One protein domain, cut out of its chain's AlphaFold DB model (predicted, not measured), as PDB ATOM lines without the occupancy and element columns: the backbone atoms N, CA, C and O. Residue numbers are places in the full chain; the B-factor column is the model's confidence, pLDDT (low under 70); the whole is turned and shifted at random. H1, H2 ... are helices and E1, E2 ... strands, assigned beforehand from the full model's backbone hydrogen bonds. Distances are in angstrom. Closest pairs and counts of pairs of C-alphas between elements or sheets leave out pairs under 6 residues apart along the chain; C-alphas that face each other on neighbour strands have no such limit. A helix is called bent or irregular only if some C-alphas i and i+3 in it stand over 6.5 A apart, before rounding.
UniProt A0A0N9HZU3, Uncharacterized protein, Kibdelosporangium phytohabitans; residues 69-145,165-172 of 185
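AT A GLANCE: This is residues 69 to 145 and 165 to 172 of the 185 residues of an uncharacterized protein of Kibdelosporangium phytohabitans (UniProt A0A0N9HZU3). Two very short strands, E1 and E2, pair side by side near the middle, with helices H1 and H3 towards one end of the domain and H2 alone at the other. A long stretch with no named element, residues 105 to 130, runs from H2 back past the middle and out into a loop before H3; residues 103 to 108 stick out. The 85 printed residues hold H1, E1, H2, H3 and E2 in that order, the sheet E1 = E2 is parallel, and the class is mostly helix, with 38 residues in named elements, under half. The whole is only just compact, close to loose, with a radius of gyration of the C-alphas of 14.1 A and spans of 39 by 32 by 19 A.

IN THESE COORDINATES: Find E1 at residues 87 to 89, from C-alpha 87 at (202.230, 239.321, 227.237), and E2 at residues 169 to 171, ending at C-alpha 171 at (199.869, 243.377, 220.933). H1, residues 69 to 82, starts at (216.323, 245.039, 221.883) and runs 18.7 A; it is neither bent nor irregular, but only just: C-alphas 79 and 82 are 6.1 A apart. H2 is residues 96 to 104, 12.9 A, and H3 residues 131 to 139, 12.0 A.

HOW THE PARTS SIT: Look first at E1 and E2, parallel at 51 degrees, where N 170 and O 87 are 2.8 A apart, within hydrogen-bond range. H1, with residues 81 to 82 alone, only just touches H3, only at their ends, with 3 pairs of C-alphas within 8 A; the closest are those of Val 81 and Arg 136, 6.3 A. They run opposite ways at a steep tilt of 38 degrees, only just steep. H2 is apart from H1, H3 and E2. Every O i to N i+4 pair is within range in H2 and H3, and 9 of 10 in H1.

THE WHOLE: The two farthest C-alphas, of Pro 125 and Pro 145, are 40.8 A apart. Residues 146 to 164 are not printed, and C-alphas 145 and 165 stand 30.3 A apart across the cut. The link from H2 to H3 is long, 26 residues. Look for pLDDT under 70 at residues 141 to 145 and 165 to 172.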
ATOM      1  N   TRP A  69     216.337 243.754 221.172       93.38
ATOM      2  CA  TRP A  69     216.323 245.039 221.883       93.38
ATOM      3  C   TRP A  69     214.927 245.408 222.401       93.38
ATOM      4  O   TRP A  69     214.790 245.930 223.507       93.38
ATOM      5  N   LEU A  70     213.885 245.117 221.616       92.19
ATOM      6  CA  LEU A  70     212.510 245.417 221.992       92.19
ATOM      7  C   LEU A  70     212.063 244.460 223.094       92.19
ATOM      8  O   LEU A  70     211.441 244.894 224.055       92.19
ATOM      9  N   ARG A  71     212.471 243.187 223.022       93.31
ATOM     10  CA  ARG A  71     212.252 242.218 224.102       93.31
ATOM     11  C   ARG A  71     212.862 242.673 225.424       93.31
ATOM     12  O   ARG A  71     212.144 242.713 226.415       93.31
ATOM     13  N   THR A  72     214.138 243.059 225.425       93.75
ATOM     14  CA  THR A  72     214.801 243.585 226.629       93.75
ATOM     15  C   THR A  72     214.069 244.813 227.168       93.75
ATOM     16  O   THR A  72     213.793 244.883 228.357       93.75
ATOM     17  N   THR A  73     213.664 245.733 226.285       92.88
ATOM     18  CA  THR A  73     212.901 246.927 226.686       92.88
ATOM     19  C   THR A  73     211.572 246.547 227.353       92.88
ATOM     20  O   THR A  73     211.206 247.124 228.372       92.88
ATOM     21  N   LEU A  74     210.848 245.560 226.820       93.06
ATOM     22  CA  LEU A  74     209.591 245.086 227.411       93.06
ATOM     23  C   LEU A  74     209.800 244.370 228.754       93.06
ATOM     24  O   LEU A  74     208.975 244.537 229.656       93.06
ATOM     25  N   ASP A  75     210.885 243.608 228.903       92.94
ATOM     26  CA  ASP A  75     211.266 242.964 230.167       92.94
ATOM     27  C   ASP A  75     211.572 244.027 231.250       92.94
ATOM     28  O   ASP A  75     211.067 243.938 232.375       92.94
ATOM     29  N   ASP A  76     212.297 245.094 230.900       92.81
ATOM     30  CA  ASP A  76     212.598 246.211 231.807       92.81
ATOM     31  C   ASP A  76     211.329 246.985 232.199       92.81
ATOM     32  O   ASP A  76     211.090 247.271 233.373       92.81
ATOM     33  N   VAL A  77     210.460 247.291 231.236       92.19
ATOM     34  CA  VAL A  77     209.190 248.004 231.471       92.19
ATOM     35  C   VAL A  77     208.234 247.184 232.338       92.19
ATOM     36  O   VAL A  77     207.551 247.732 233.207       92.19
ATOM     37  N   SER A  78     208.220 245.864 232.151       92.06
ATOM     38  CA  SER A  78     207.421 244.937 232.959       92.06
ATOM     39  C   SER A  78     207.764 245.026 234.439       92.06
ATOM     40  O   SER A  78     206.869 245.023 235.275       92.06
ATOM     41  N   THR A  79     209.051 245.147 234.766       90.81
ATOM     42  CA  THR A  79     209.508 245.232 236.159       90.81
ATOM     43  C   THR A  79     209.418 246.648 236.724       90.81
ATOM     44  O   THR A  79     209.036 246.824 237.875       90.81
ATOM     45  N   THR A  80     209.730 247.670 235.925       91.88
ATOM     46  CA  THR A  80     209.866 249.054 236.414       91.88
ATOM     47  C   THR A  80     208.563 249.853 236.427       91.88
ATOM     48  O   THR A  80     208.402 250.728 237.276       91.88
ATOM     49  N   VAL A  81     207.633 249.577 235.505       91.75
ATOM     50  CA  VAL A  81     206.394 250.363 235.333       91.75
ATOM     51  C   VAL A  81     205.154 249.581 235.759       91.75
ATOM     52  O   VAL A  81     204.238 250.153 236.355       91.75
ATOM     53  N   PHE A  82     205.099 248.289 235.429       89.06
ATOM     54  CA  PHE A  82     203.888 247.479 235.593       89.06
ATOM     55  C   PHE A  82     203.951 246.467 236.741       89.06
ATOM     56  O   PHE A  82     202.892 246.000 237.153       89.06
ATOM     57  N   ASP A  83     205.147 246.149 237.249       91.81
ATOM     58  CA  ASP A  83     205.394 245.085 238.240       91.81
ATOM     59  C   ASP A  83     204.679 243.762 237.879       91.81
ATOM     60  O   ASP A  83     204.098 243.060 238.708       91.81
ATOM     61  N   ALA A  84     204.645 243.459 236.579       90.00
ATOM     62  CA  ALA A  84     203.944 242.319 236.005       90.00
ATOM     63  C   ALA A  84     204.550 241.968 234.641       90.00
ATOM     64  O   ALA A  84     204.918 242.877 233.895       90.00
ATOM     65  N   PRO A  85     204.634 240.676 234.271       90.94
ATOM     66  CA  PRO A  85     205.183 240.278 232.982       90.94
ATOM     67  C   PRO A  85     204.317 240.796 231.830       90.94
ATOM     68  O   PRO A  85     203.086 240.706 231.869       90.94
ATOM     69  N   TRP A  86     204.970 241.282 230.775       92.44
ATOM     70  CA  TRP A  86     204.307 241.573 229.513       92.44
ATOM     71  C   TRP A  86     203.817 240.286 228.837       92.44
ATOM     72  O   TRP A  86     204.380 239.199 228.998       92.44
ATOM     73  N   GLY A  87     202.762 240.416 228.039       90.69
ATOM     74  CA  GLY A  87     202.230 239.321 227.237       90.69
ATOM     75  C   GLY A  87     201.706 239.801 225.896       90.69
ATOM     76  O   GLY A  87     201.423 240.984 225.726       90.69
ATOM     77  N   THR A  88     201.561 238.868 224.954       89.31
ATOM     78  CA  THR A  88     201.024 239.155 223.623       89.31
ATOM     79  C   THR A  88     199.575 238.754 223.454       89.31
ATOM     80  O   THR A  88     199.205 237.644 223.830       89.31
ATOM     81  N   VAL A  89     198.784 239.602 222.794       87.62
ATOM     82  CA  VAL A  89     197.395 239.290 222.431       87.62
ATOM     83  C   VAL A  89     197.141 239.536 220.947       87.62
ATOM     84  O   VAL A  89     197.683 240.472 220.368       87.62
ATOM     85  N   GLY A  90     196.297 238.712 220.330       86.56
ATOM     86  CA  GLY A  90     195.660 239.070 219.063       86.56
ATOM     87  C   GLY A  90     194.466 239.990 219.316       86.56
ATOM     88  O   GLY A  90     193.727 239.781 220.276       86.56
ATOM     89  N   LEU A  91     194.270 240.993 218.464       85.88
ATOM     90  CA  LEU A  91     193.119 241.893 218.535       85.88
ATOM     91  C   LEU A  91     192.164 241.588 217.378       85.88
ATOM     92  O   LEU A  91     192.609 241.426 216.246       85.88
ATOM     93  N   GLY A  92     190.865 241.497 217.676       87.00
ATOM     94  CA  GLY A  92     189.825 241.273 216.664       87.00
ATOM     95  C   GLY A  92     189.500 242.514 215.827       87.00
ATOM     96  O   GLY A  92     189.026 242.377 214.705       87.00
ATOM     97  N   GLY A  93     189.794 243.708 216.350       87.06
ATOM     98  CA  GLY A  93     189.599 244.970 215.641       87.06
ATOM     99  C   GLY A  93     190.583 245.170 214.485       87.06
ATOM    100  O   GLY A  93     191.573 244.454 214.343       87.06
ATOM    101  N   SER A  94     190.338 246.193 213.664       87.81
ATOM    102  CA  SER A  94     191.207 246.531 212.530       87.81
ATOM    103  C   SER A  94     191.857 247.898 212.701       87.81
ATOM    104  O   SER A  94     191.182 248.888 212.962       87.81
ATOM    105  N   ILE A  95     193.171 247.951 212.465       90.00
ATOM    106  CA  ILE A  95     193.956 249.185 212.339       90.00
ATOM    107  C   ILE A  95     194.659 249.122 210.972       90.00
ATOM    108  O   ILE A  95     195.824 248.723 210.910       90.00
ATOM    109  N   PRO A  96     193.976 249.467 209.858       86.31
ATOM    110  CA  PRO A  96     194.496 249.263 208.497       86.31
ATOM    111  C   PRO A  96     195.862 249.918 208.251       86.31
ATOM    112  O   PRO A  96     196.673 249.435 207.463       86.31
ATOM    113  N   PHE A  97     196.148 250.996 208.984       89.62
ATOM    114  CA  PHE A  97     197.425 251.693 208.922       89.62
ATOM    115  C   PHE A  97     198.625 250.801 209.283       89.62
ATOM    116  O   PHE A  97     199.706 250.991 208.730       89.62
ATOM    117  N   MET A  98     198.448 249.780 210.132       92.31
ATOM    118  CA  MET A  98     199.526 248.845 210.478       92.31
ATOM    119  C   MET A  98     199.992 248.016 209.278       92.31
ATOM    120  O   MET A  98     201.195 247.843 209.090       92.31
ATOM    121  N   GLY A  99     199.067 247.565 208.423       88.62
ATOM    122  CA  GLY A  99     199.409 246.844 207.192       88.62
ATOM    123  C   GLY A  99     200.202 247.718 206.215       88.62
ATOM    124  O   GLY A  99     201.203 247.276 205.641       88.62
ATOM    125  N   LEU A 100     199.815 248.995 206.096       89.69
ATOM    126  CA  LEU A 100     200.550 249.976 205.295       89.69
ATOM    127  C   LEU A 100     201.967 250.201 205.840       89.69
ATOM    128  O   LEU A 100     202.928 250.178 205.069       89.69
ATOM    129  N   LEU A 101     202.113 250.381 207.157       91.50
ATOM    130  CA  LEU A 101     203.415 250.584 207.794       91.50
ATOM    131  C   LEU A 101     204.327 249.366 207.639       91.50
ATOM    132  O   LEU A 101     205.498 249.536 207.316       91.50
ATOM    133  N   ALA A 102     203.799 248.156 207.816       88.62
ATOM    134  CA  ALA A 102     204.570 246.925 207.670       88.62
ATOM    135  C   ALA A 102     205.075 246.718 206.235       88.62
ATOM    136  O   ALA A 102     206.218 246.311 206.035       88.62
ATOM    137  N   THR A 103     204.253 247.059 205.239       89.75
ATOM    138  CA  THR A 103     204.646 246.995 203.822       89.75
ATOM    139  C   THR A 103     205.681 248.066 203.479       89.75
ATOM    140  O   THR A 103     206.632 247.807 202.745       89.75
ATOM    141  N   THR A 104     205.515 249.272 204.025       94.31
ATOM    142  CA  THR A 104     206.398 250.416 203.743       94.31
ATOM    143  C   THR A 104     207.750 250.291 204.450       94.31
ATOM    144  O   THR A 104     208.783 250.655 203.890       94.31
ATOM    145  N   TYR A 105     207.759 249.751 205.671       93.94
ATOM    146  CA  TYR A 105     208.932 249.635 206.535       93.94
ATOM    147  C   TYR A 105     209.102 248.194 207.044       93.94
ATOM    148  O   TYR A 105     208.916 247.929 208.232       93.94
ATOM    149  N   PRO A 106     209.508 247.246 206.183       90.12
ATOM    150  CA  PRO A 106     209.556 245.822 206.535       90.12
ATOM    151  C   PRO A 106     210.577 245.480 207.631       90.12
ATOM    152  O   PRO A 106     210.456 244.456 208.292       90.12
ATOM    153  N   ALA A 107     211.588 246.331 207.836       89.31
ATOM    154  CA  ALA A 107     212.579 246.171 208.900       89.31
ATOM    155  C   ALA A 107     212.167 246.837 210.227       89.31
ATOM    156  O   ALA A 107     212.879 246.706 211.225       89.31
ATOM    157  N   ALA A 108     211.060 247.587 210.248       91.19
ATOM    158  CA  ALA A 108     210.603 248.255 211.456       91.19
ATOM    159  C   ALA A 108     210.037 247.247 212.462       91.19
ATOM    160  O   ALA A 108     209.450 246.223 212.116       91.19
ATOM    161  N   GLN A 109     210.214 247.573 213.736       92.25
ATOM    162  CA  GLN A 109     209.578 246.880 214.846       92.25
ATOM    163  C   GLN A 109     208.425 247.741 215.344       92.25
ATOM    164  O   GLN A 109     208.552 248.964 215.428       92.25
ATOM    165  N   PHE A 110     207.312 247.102 215.682       91.25
ATOM    166  CA  PHE A 110     206.100 247.786 216.102       91.25
ATOM    167  C   PHE A 110     205.698 247.319 217.493       91.25
ATOM    168  O   PHE A 110     205.614 246.122 217.756       91.25
ATOM    169  N   LEU A 111     205.415 248.283 218.364       91.75
ATOM    170  CA  LEU A 111     204.775 248.063 219.651       91.75
ATOM    171  C   LEU A 111     203.382 248.687 219.584       91.75
ATOM    172  O   LEU A 111     203.237 249.900 219.716       91.75
ATOM    173  N   VAL A 112     202.364 247.860 219.346       91.31
ATOM    174  CA  VAL A 112     200.967 248.307 219.374       91.31
ATOM    175  C   VAL A 112     200.427 248.063 220.776       91.31
ATOM    176  O   VAL A 112     200.319 246.923 221.230       91.31
ATOM    177  N   THR A 113     200.117 249.142 221.488       91.06
ATOM    178  CA  THR A 113     199.663 249.067 222.875       91.06
ATOM    179  C   THR A 113     198.734 250.225 223.238       91.06
ATOM    180  O   THR A 113     198.573 251.168 222.463       91.06
ATOM    181  N   GLY A 114     198.093 250.147 224.404       90.19
ATOM    182  CA  GLY A 114     197.144 251.145 224.879       90.19
ATOM    183  C   GLY A 114     196.621 250.844 226.282       90.19
ATOM    184  O   GLY A 114     196.908 249.805 226.871       90.19
ATOM    185  N   ALA A 115     195.832 251.770 226.822       91.06
ATOM    186  CA  ALA A 115     195.216 251.658 228.144       91.06
ATOM    187  C   ALA A 115     193.754 251.182 228.072       91.06
ATOM    188  O   ALA A 115     192.899 251.679 228.800       91.06
ATOM    189  N   VAL A 116     193.487 250.232 227.172       86.81
ATOM    190  CA  VAL A 116     192.164 249.631 226.968       86.81
ATOM    191  C   VAL A 116     192.076 248.344 227.783       86.81
ATOM    192  O   VAL A 116     192.853 247.411 227.570       86.81
ATOM    193  N   GLY A 117     191.147 248.316 228.733       85.62
ATOM    194  CA  GLY A 117     190.764 247.137 229.503       85.62
ATOM    195  C   GLY A 117     189.566 246.416 228.885       85.62
ATOM    196  O   GLY A 117     188.936 246.901 227.947       85.62
ATOM    197  N   SER A 118     189.222 245.251 229.440       84.25
ATOM    198  CA  SER A 118     188.044 244.476 229.018       84.25
ATOM    199  C   SER A 118     186.714 245.186 229.279       84.25
ATOM    200  O   SER A 118     185.696 244.789 228.730       84.25
ATOM    201  N   ASP A 119     186.715 246.195 230.141       89.75
ATOM    202  CA  ASP A 119     185.560 246.986 230.559       89.75
ATOM    203  C   ASP A 119     185.604 248.426 230.030       89.75
ATOM    204  O   ASP A 119     184.740 249.222 230.378       89.75
ATOM    205  N   SER A 120     186.580 248.778 229.181       89.69
ATOM    206  CA  SER A 120     186.709 250.133 228.626       89.69
ATOM    207  C   SER A 120     185.570 250.532 227.689       89.69
ATOM    208  O   SER A 120     185.450 251.714 227.383       89.69
ATOM    209  N   ASN A 121     184.741 249.580 227.239       90.94
ATOM    210  CA  ASN A 121     183.545 249.845 226.436       90.94
ATOM    211  C   ASN A 121     183.815 250.684 225.175       90.94
ATOM    212  O   ASN A 121     183.017 251.537 224.797       90.94
ATOM    213  N   ILE A 122     184.943 250.427 224.504       89.56
ATOM    214  CA  ILE A 122     185.300 251.151 223.281       89.56
ATOM    215  C   ILE A 122     184.162 251.063 222.252       89.56
ATOM    216  O   ILE A 122     183.641 249.974 221.985       89.56
ATOM    217  N   HIS A 123     183.786 252.206 221.677       88.56
ATOM    218  CA  HIS A 123     182.727 252.338 220.668       88.56
ATOM    219  C   HIS A 123     181.283 252.069 221.134       88.56
ATOM    220  O   HIS A 123     180.388 251.999 220.286       88.56
ATOM    221  N   VAL A 124     181.014 251.946 222.436       90.75
ATOM    222  CA  VAL A 124     179.644 251.820 222.974       90.75
ATOM    223  C   VAL A 124     179.386 252.864 224.073       90.75
ATOM    224  O   VAL A 124     180.327 253.524 224.515       90.75
ATOM    225  N   PRO A 125     178.125 253.093 224.500       94.06
ATOM    226  CA  PRO A 125     177.849 253.969 225.638       94.06
ATOM    227  C   PRO A 125     178.644 253.570 226.889       94.06
ATOM    228  O   PRO A 125     178.980 252.401 227.076       94.06
ATOM    229  N   ASP A 126     178.925 254.557 227.740       93.44
ATOM    230  CA  ASP A 126     179.764 254.416 228.939       93.44
ATOM    231  C   ASP A 126     181.222 253.995 228.643       93.44
ATOM    232  O   ASP A 126     181.880 253.366 229.472       93.44
ATOM    233  N   GLU A 127     181.744 254.364 227.464       95.38
ATOM    234  CA  GLU A 127     183.178 254.304 227.157       95.38
ATOM    235  C   GLU A 127     183.985 255.103 228.192       95.38
ATOM    236  O   GLU A 127     183.663 256.254 228.511       95.38
ATOM    237  N   TRP A 128     185.064 254.509 228.706       95.12
ATOM    238  CA  TRP A 128     185.919 255.169 229.689       95.12
ATOM    239  C   TRP A 128     187.382 254.732 229.598       95.12
ATOM    240  O   TRP A 128     187.737 253.694 229.034       95.12
ATOM    241  N   LEU A 129     188.248 255.544 230.206       94.56
ATOM    242  CA  LEU A 129     189.693 255.355 230.215       94.56
ATOM    243  C   LEU A 129     190.220 255.239 231.645       94.56
ATOM    244  O   LEU A 129     190.066 256.154 232.458       94.56
ATOM    245  N   HIS A 130     190.943 254.157 231.932       93.38
ATOM    246  CA  HIS A 130     191.614 254.000 233.216       93.38
ATOM    247  C   HIS A 130     192.853 254.910 233.296       93.38
ATOM    248  O   HIS A 130     193.942 254.556 232.835       93.38
ATOM    249  N   LEU A 131     192.717 256.081 233.926       94.88
ATOM    250  CA  LEU A 131     193.751 257.128 233.924       94.88
ATOM    251  C   LEU A 131     195.112 256.668 234.460       94.88
ATOM    252  O   LEU A 131     196.134 256.980 233.858       94.88
ATOM    253  N   SER A 132     195.163 255.873 235.535       92.25
ATOM    254  CA  SER A 132     196.456 255.377 236.041       92.25
ATOM    255  C   SER A 132     197.119 254.386 235.081       92.25
ATOM    256  O   SER A 132     198.336 254.254 235.085       92.25
ATOM    257  N   GLN A 133     196.331 253.699 234.246       91.38
ATOM    258  CA  GLN A 133     196.859 252.787 233.235       91.38
ATOM    259  C   GLN A 133     197.374 253.598 232.049       91.38
ATOM    260  O   GLN A 133     198.487 253.355 231.600       91.38
ATOM    261  N   ALA A 134     196.617 254.605 231.606       92.50
ATOM    262  CA  ALA A 134     197.065 255.553 230.592       92.50
ATOM    263  C   ALA A 134     198.383 256.221 231.000       92.50
ATOM    264  O   ALA A 134     199.335 256.197 230.225       92.50
ATOM    265  N   ALA A 135     198.480 256.700 232.246       93.12
ATOM    266  CA  ALA A 135     199.701 257.279 232.793       93.12
ATOM    267  C   ALA A 135     200.887 256.302 232.713       93.12
ATOM    268  O   ALA A 135     201.927 256.675 232.175       93.12
ATOM    269  N   ARG A 136     200.714 255.044 233.154       91.38
ATOM    270  CA  ARG A 136     201.752 253.998 233.063       91.38
ATOM    271  C   ARG A 136     202.213 253.745 231.624       91.38
ATOM    272  O   ARG A 136     203.415 253.721 231.355       91.38
ATOM    273  N   VAL A 137     201.270 253.609 230.690       91.31
ATOM    274  CA  VAL A 137     201.579 253.424 229.262       91.31
ATOM    275  C   VAL A 137     202.376 254.611 228.729       91.31
ATOM    276  O   VAL A 137     203.401 254.418 228.085       91.31
ATOM    277  N   THR A 138     201.973 255.839 229.054       89.88
ATOM    278  CA  THR A 138     202.681 257.045 228.601       89.88
ATOM    279  C   THR A 138     204.026 257.277 229.292       89.88
ATOM    280  O   THR A 138     204.903 257.898 228.701       89.88
ATOM    281  N   SER A 139     204.216 256.776 230.518       86.75
ATOM    282  CA  SER A 139     205.494 256.854 231.242       86.75
ATOM    283  C   SER A 139     206.491 255.778 230.823       86.75
ATOM    284  O   SER A 139     207.627 255.790 231.291       86.75
ATOM    285  N   THR A 140     206.068 254.834 229.978       80.75
ATOM    286  CA  THR A 140     206.950 253.800 229.445       80.75
ATOM    287  C   THR A 140     208.072 254.486 228.663       80.75
ATOM    288  O   THR A 140     207.776 255.211 227.708       80.75
ATOM    289  N   PRO A 141     209.345 254.323 229.068       68.06
ATOM    290  CA  PRO A 141     210.444 254.991 228.397       68.06
ATOM    291  C   PRO A 141     210.461 254.588 226.916       68.06
ATOM    292  O   PRO A 141     210.290 253.404 226.601       68.06
ATOM    293  N   PRO A 142     210.644 255.545 225.988       62.12
ATOM    294  CA  PRO A 142     210.823 255.203 224.589       62.12
ATOM    295  C   PRO A 142     212.068 254.327 224.433       62.12
ATOM    296  O   PRO A 142     212.963 254.352 225.280       62.12
ATOM    297  N   CYS A 143     212.111 253.578 223.324       51.31
ATOM    298  CA  CYS A 143     213.285 252.827 222.880       51.31
ATOM    299  C   CYS A 143     214.568 253.601 223.229       51.31
ATOM    300  O   CYS A 143     214.647 254.789 222.881       51.31
ATOM    301  N   PRO A 144     215.540 252.986 223.934       54.47
ATOM    302  CA  PRO A 144     216.776 253.676 224.253       54.47
ATOM    303  C   PRO A 144     217.367 254.221 222.948       54.47
ATOM    304  O   PRO A 144     217.366 253.513 221.935       54.47
ATOM    305  N   PRO A 145     217.833 255.483 222.922       44.78
ATOM    306  CA  PRO A 145     218.430 256.026 221.718       44.78
ATOM    307  C   PRO A 145     219.544 255.077 221.272       44.78
ATOM    308  O   PRO A 145     220.336 254.615 222.093       44.78
ATOM    309  N   THR A 165     197.303 241.267 239.920       37.38
ATOM    310  CA  THR A 165     197.613 242.448 239.112       37.38
ATOM    311  C   THR A 165     197.193 242.196 237.662       37.38
ATOM    312  O   THR A 165     197.449 241.116 237.125       37.38
ATOM    313  N   PRO A 166     196.508 243.153 237.008       34.06
ATOM    314  CA  PRO A 166     196.167 243.016 235.600       34.06
ATOM    315  C   PRO A 166     197.459 243.018 234.778       34.06
ATOM    316  O   PRO A 166     198.250 243.957 234.855       34.06
ATOM    317  N   SER A 167     197.682 241.958 234.003       37.84
ATOM    318  CA  SER A 167     198.782 241.891 233.041       37.84
ATOM    319  C   SER A 167     198.664 243.047 232.048       37.84
ATOM    320  O   SER A 167     197.583 243.291 231.509       37.84
ATOM    321  N   PHE A 168     199.760 243.762 231.786       42.34
ATOM    322  CA  PHE A 168     199.785 244.717 230.687       42.34
ATOM    323  C   PHE A 168     200.039 243.987 229.372       42.34
ATOM    324  O   PHE A 168     200.909 243.119 229.268       42.34
ATOM    325  N   ILE A 169     199.238 244.331 228.371       44.09
ATOM    326  CA  ILE A 169     199.190 243.619 227.108       44.09
ATOM    327  C   ILE A 169     199.945 244.415 226.043       44.09
ATOM    328  O   ILE A 169     199.641 245.569 225.739       44.09
ATOM    329  N   VAL A 170     200.915 243.747 225.440       42.59
ATOM    330  CA  VAL A 170     201.657 244.179 224.261       42.59
ATOM    331  C   VAL A 170     201.065 243.434 223.061       42.59
ATOM    332  O   VAL A 170     201.317 242.249 222.904       42.59
ATOM    333  N   GLY A 171     200.252 244.046 222.196       36.78
ATOM    334  CA  GLY A 171     199.869 243.377 220.933       36.78
ATOM    335  C   GLY A 171     201.118 243.198 220.047       36.78
ATOM    336  O   GLY A 171     201.941 244.106 220.004       36.78
ATOM    337  N   VAL A 172     201.388 242.105 219.321       33.56
ATOM    338  CA  VAL A 172     200.584 240.959 218.868       33.56
ATOM    339  C   VAL A 172     201.480 239.715 218.754       33.56
ATOM    340  O   VAL A 172     202.619 239.817 218.312       33.56
TER     341      VAL A 172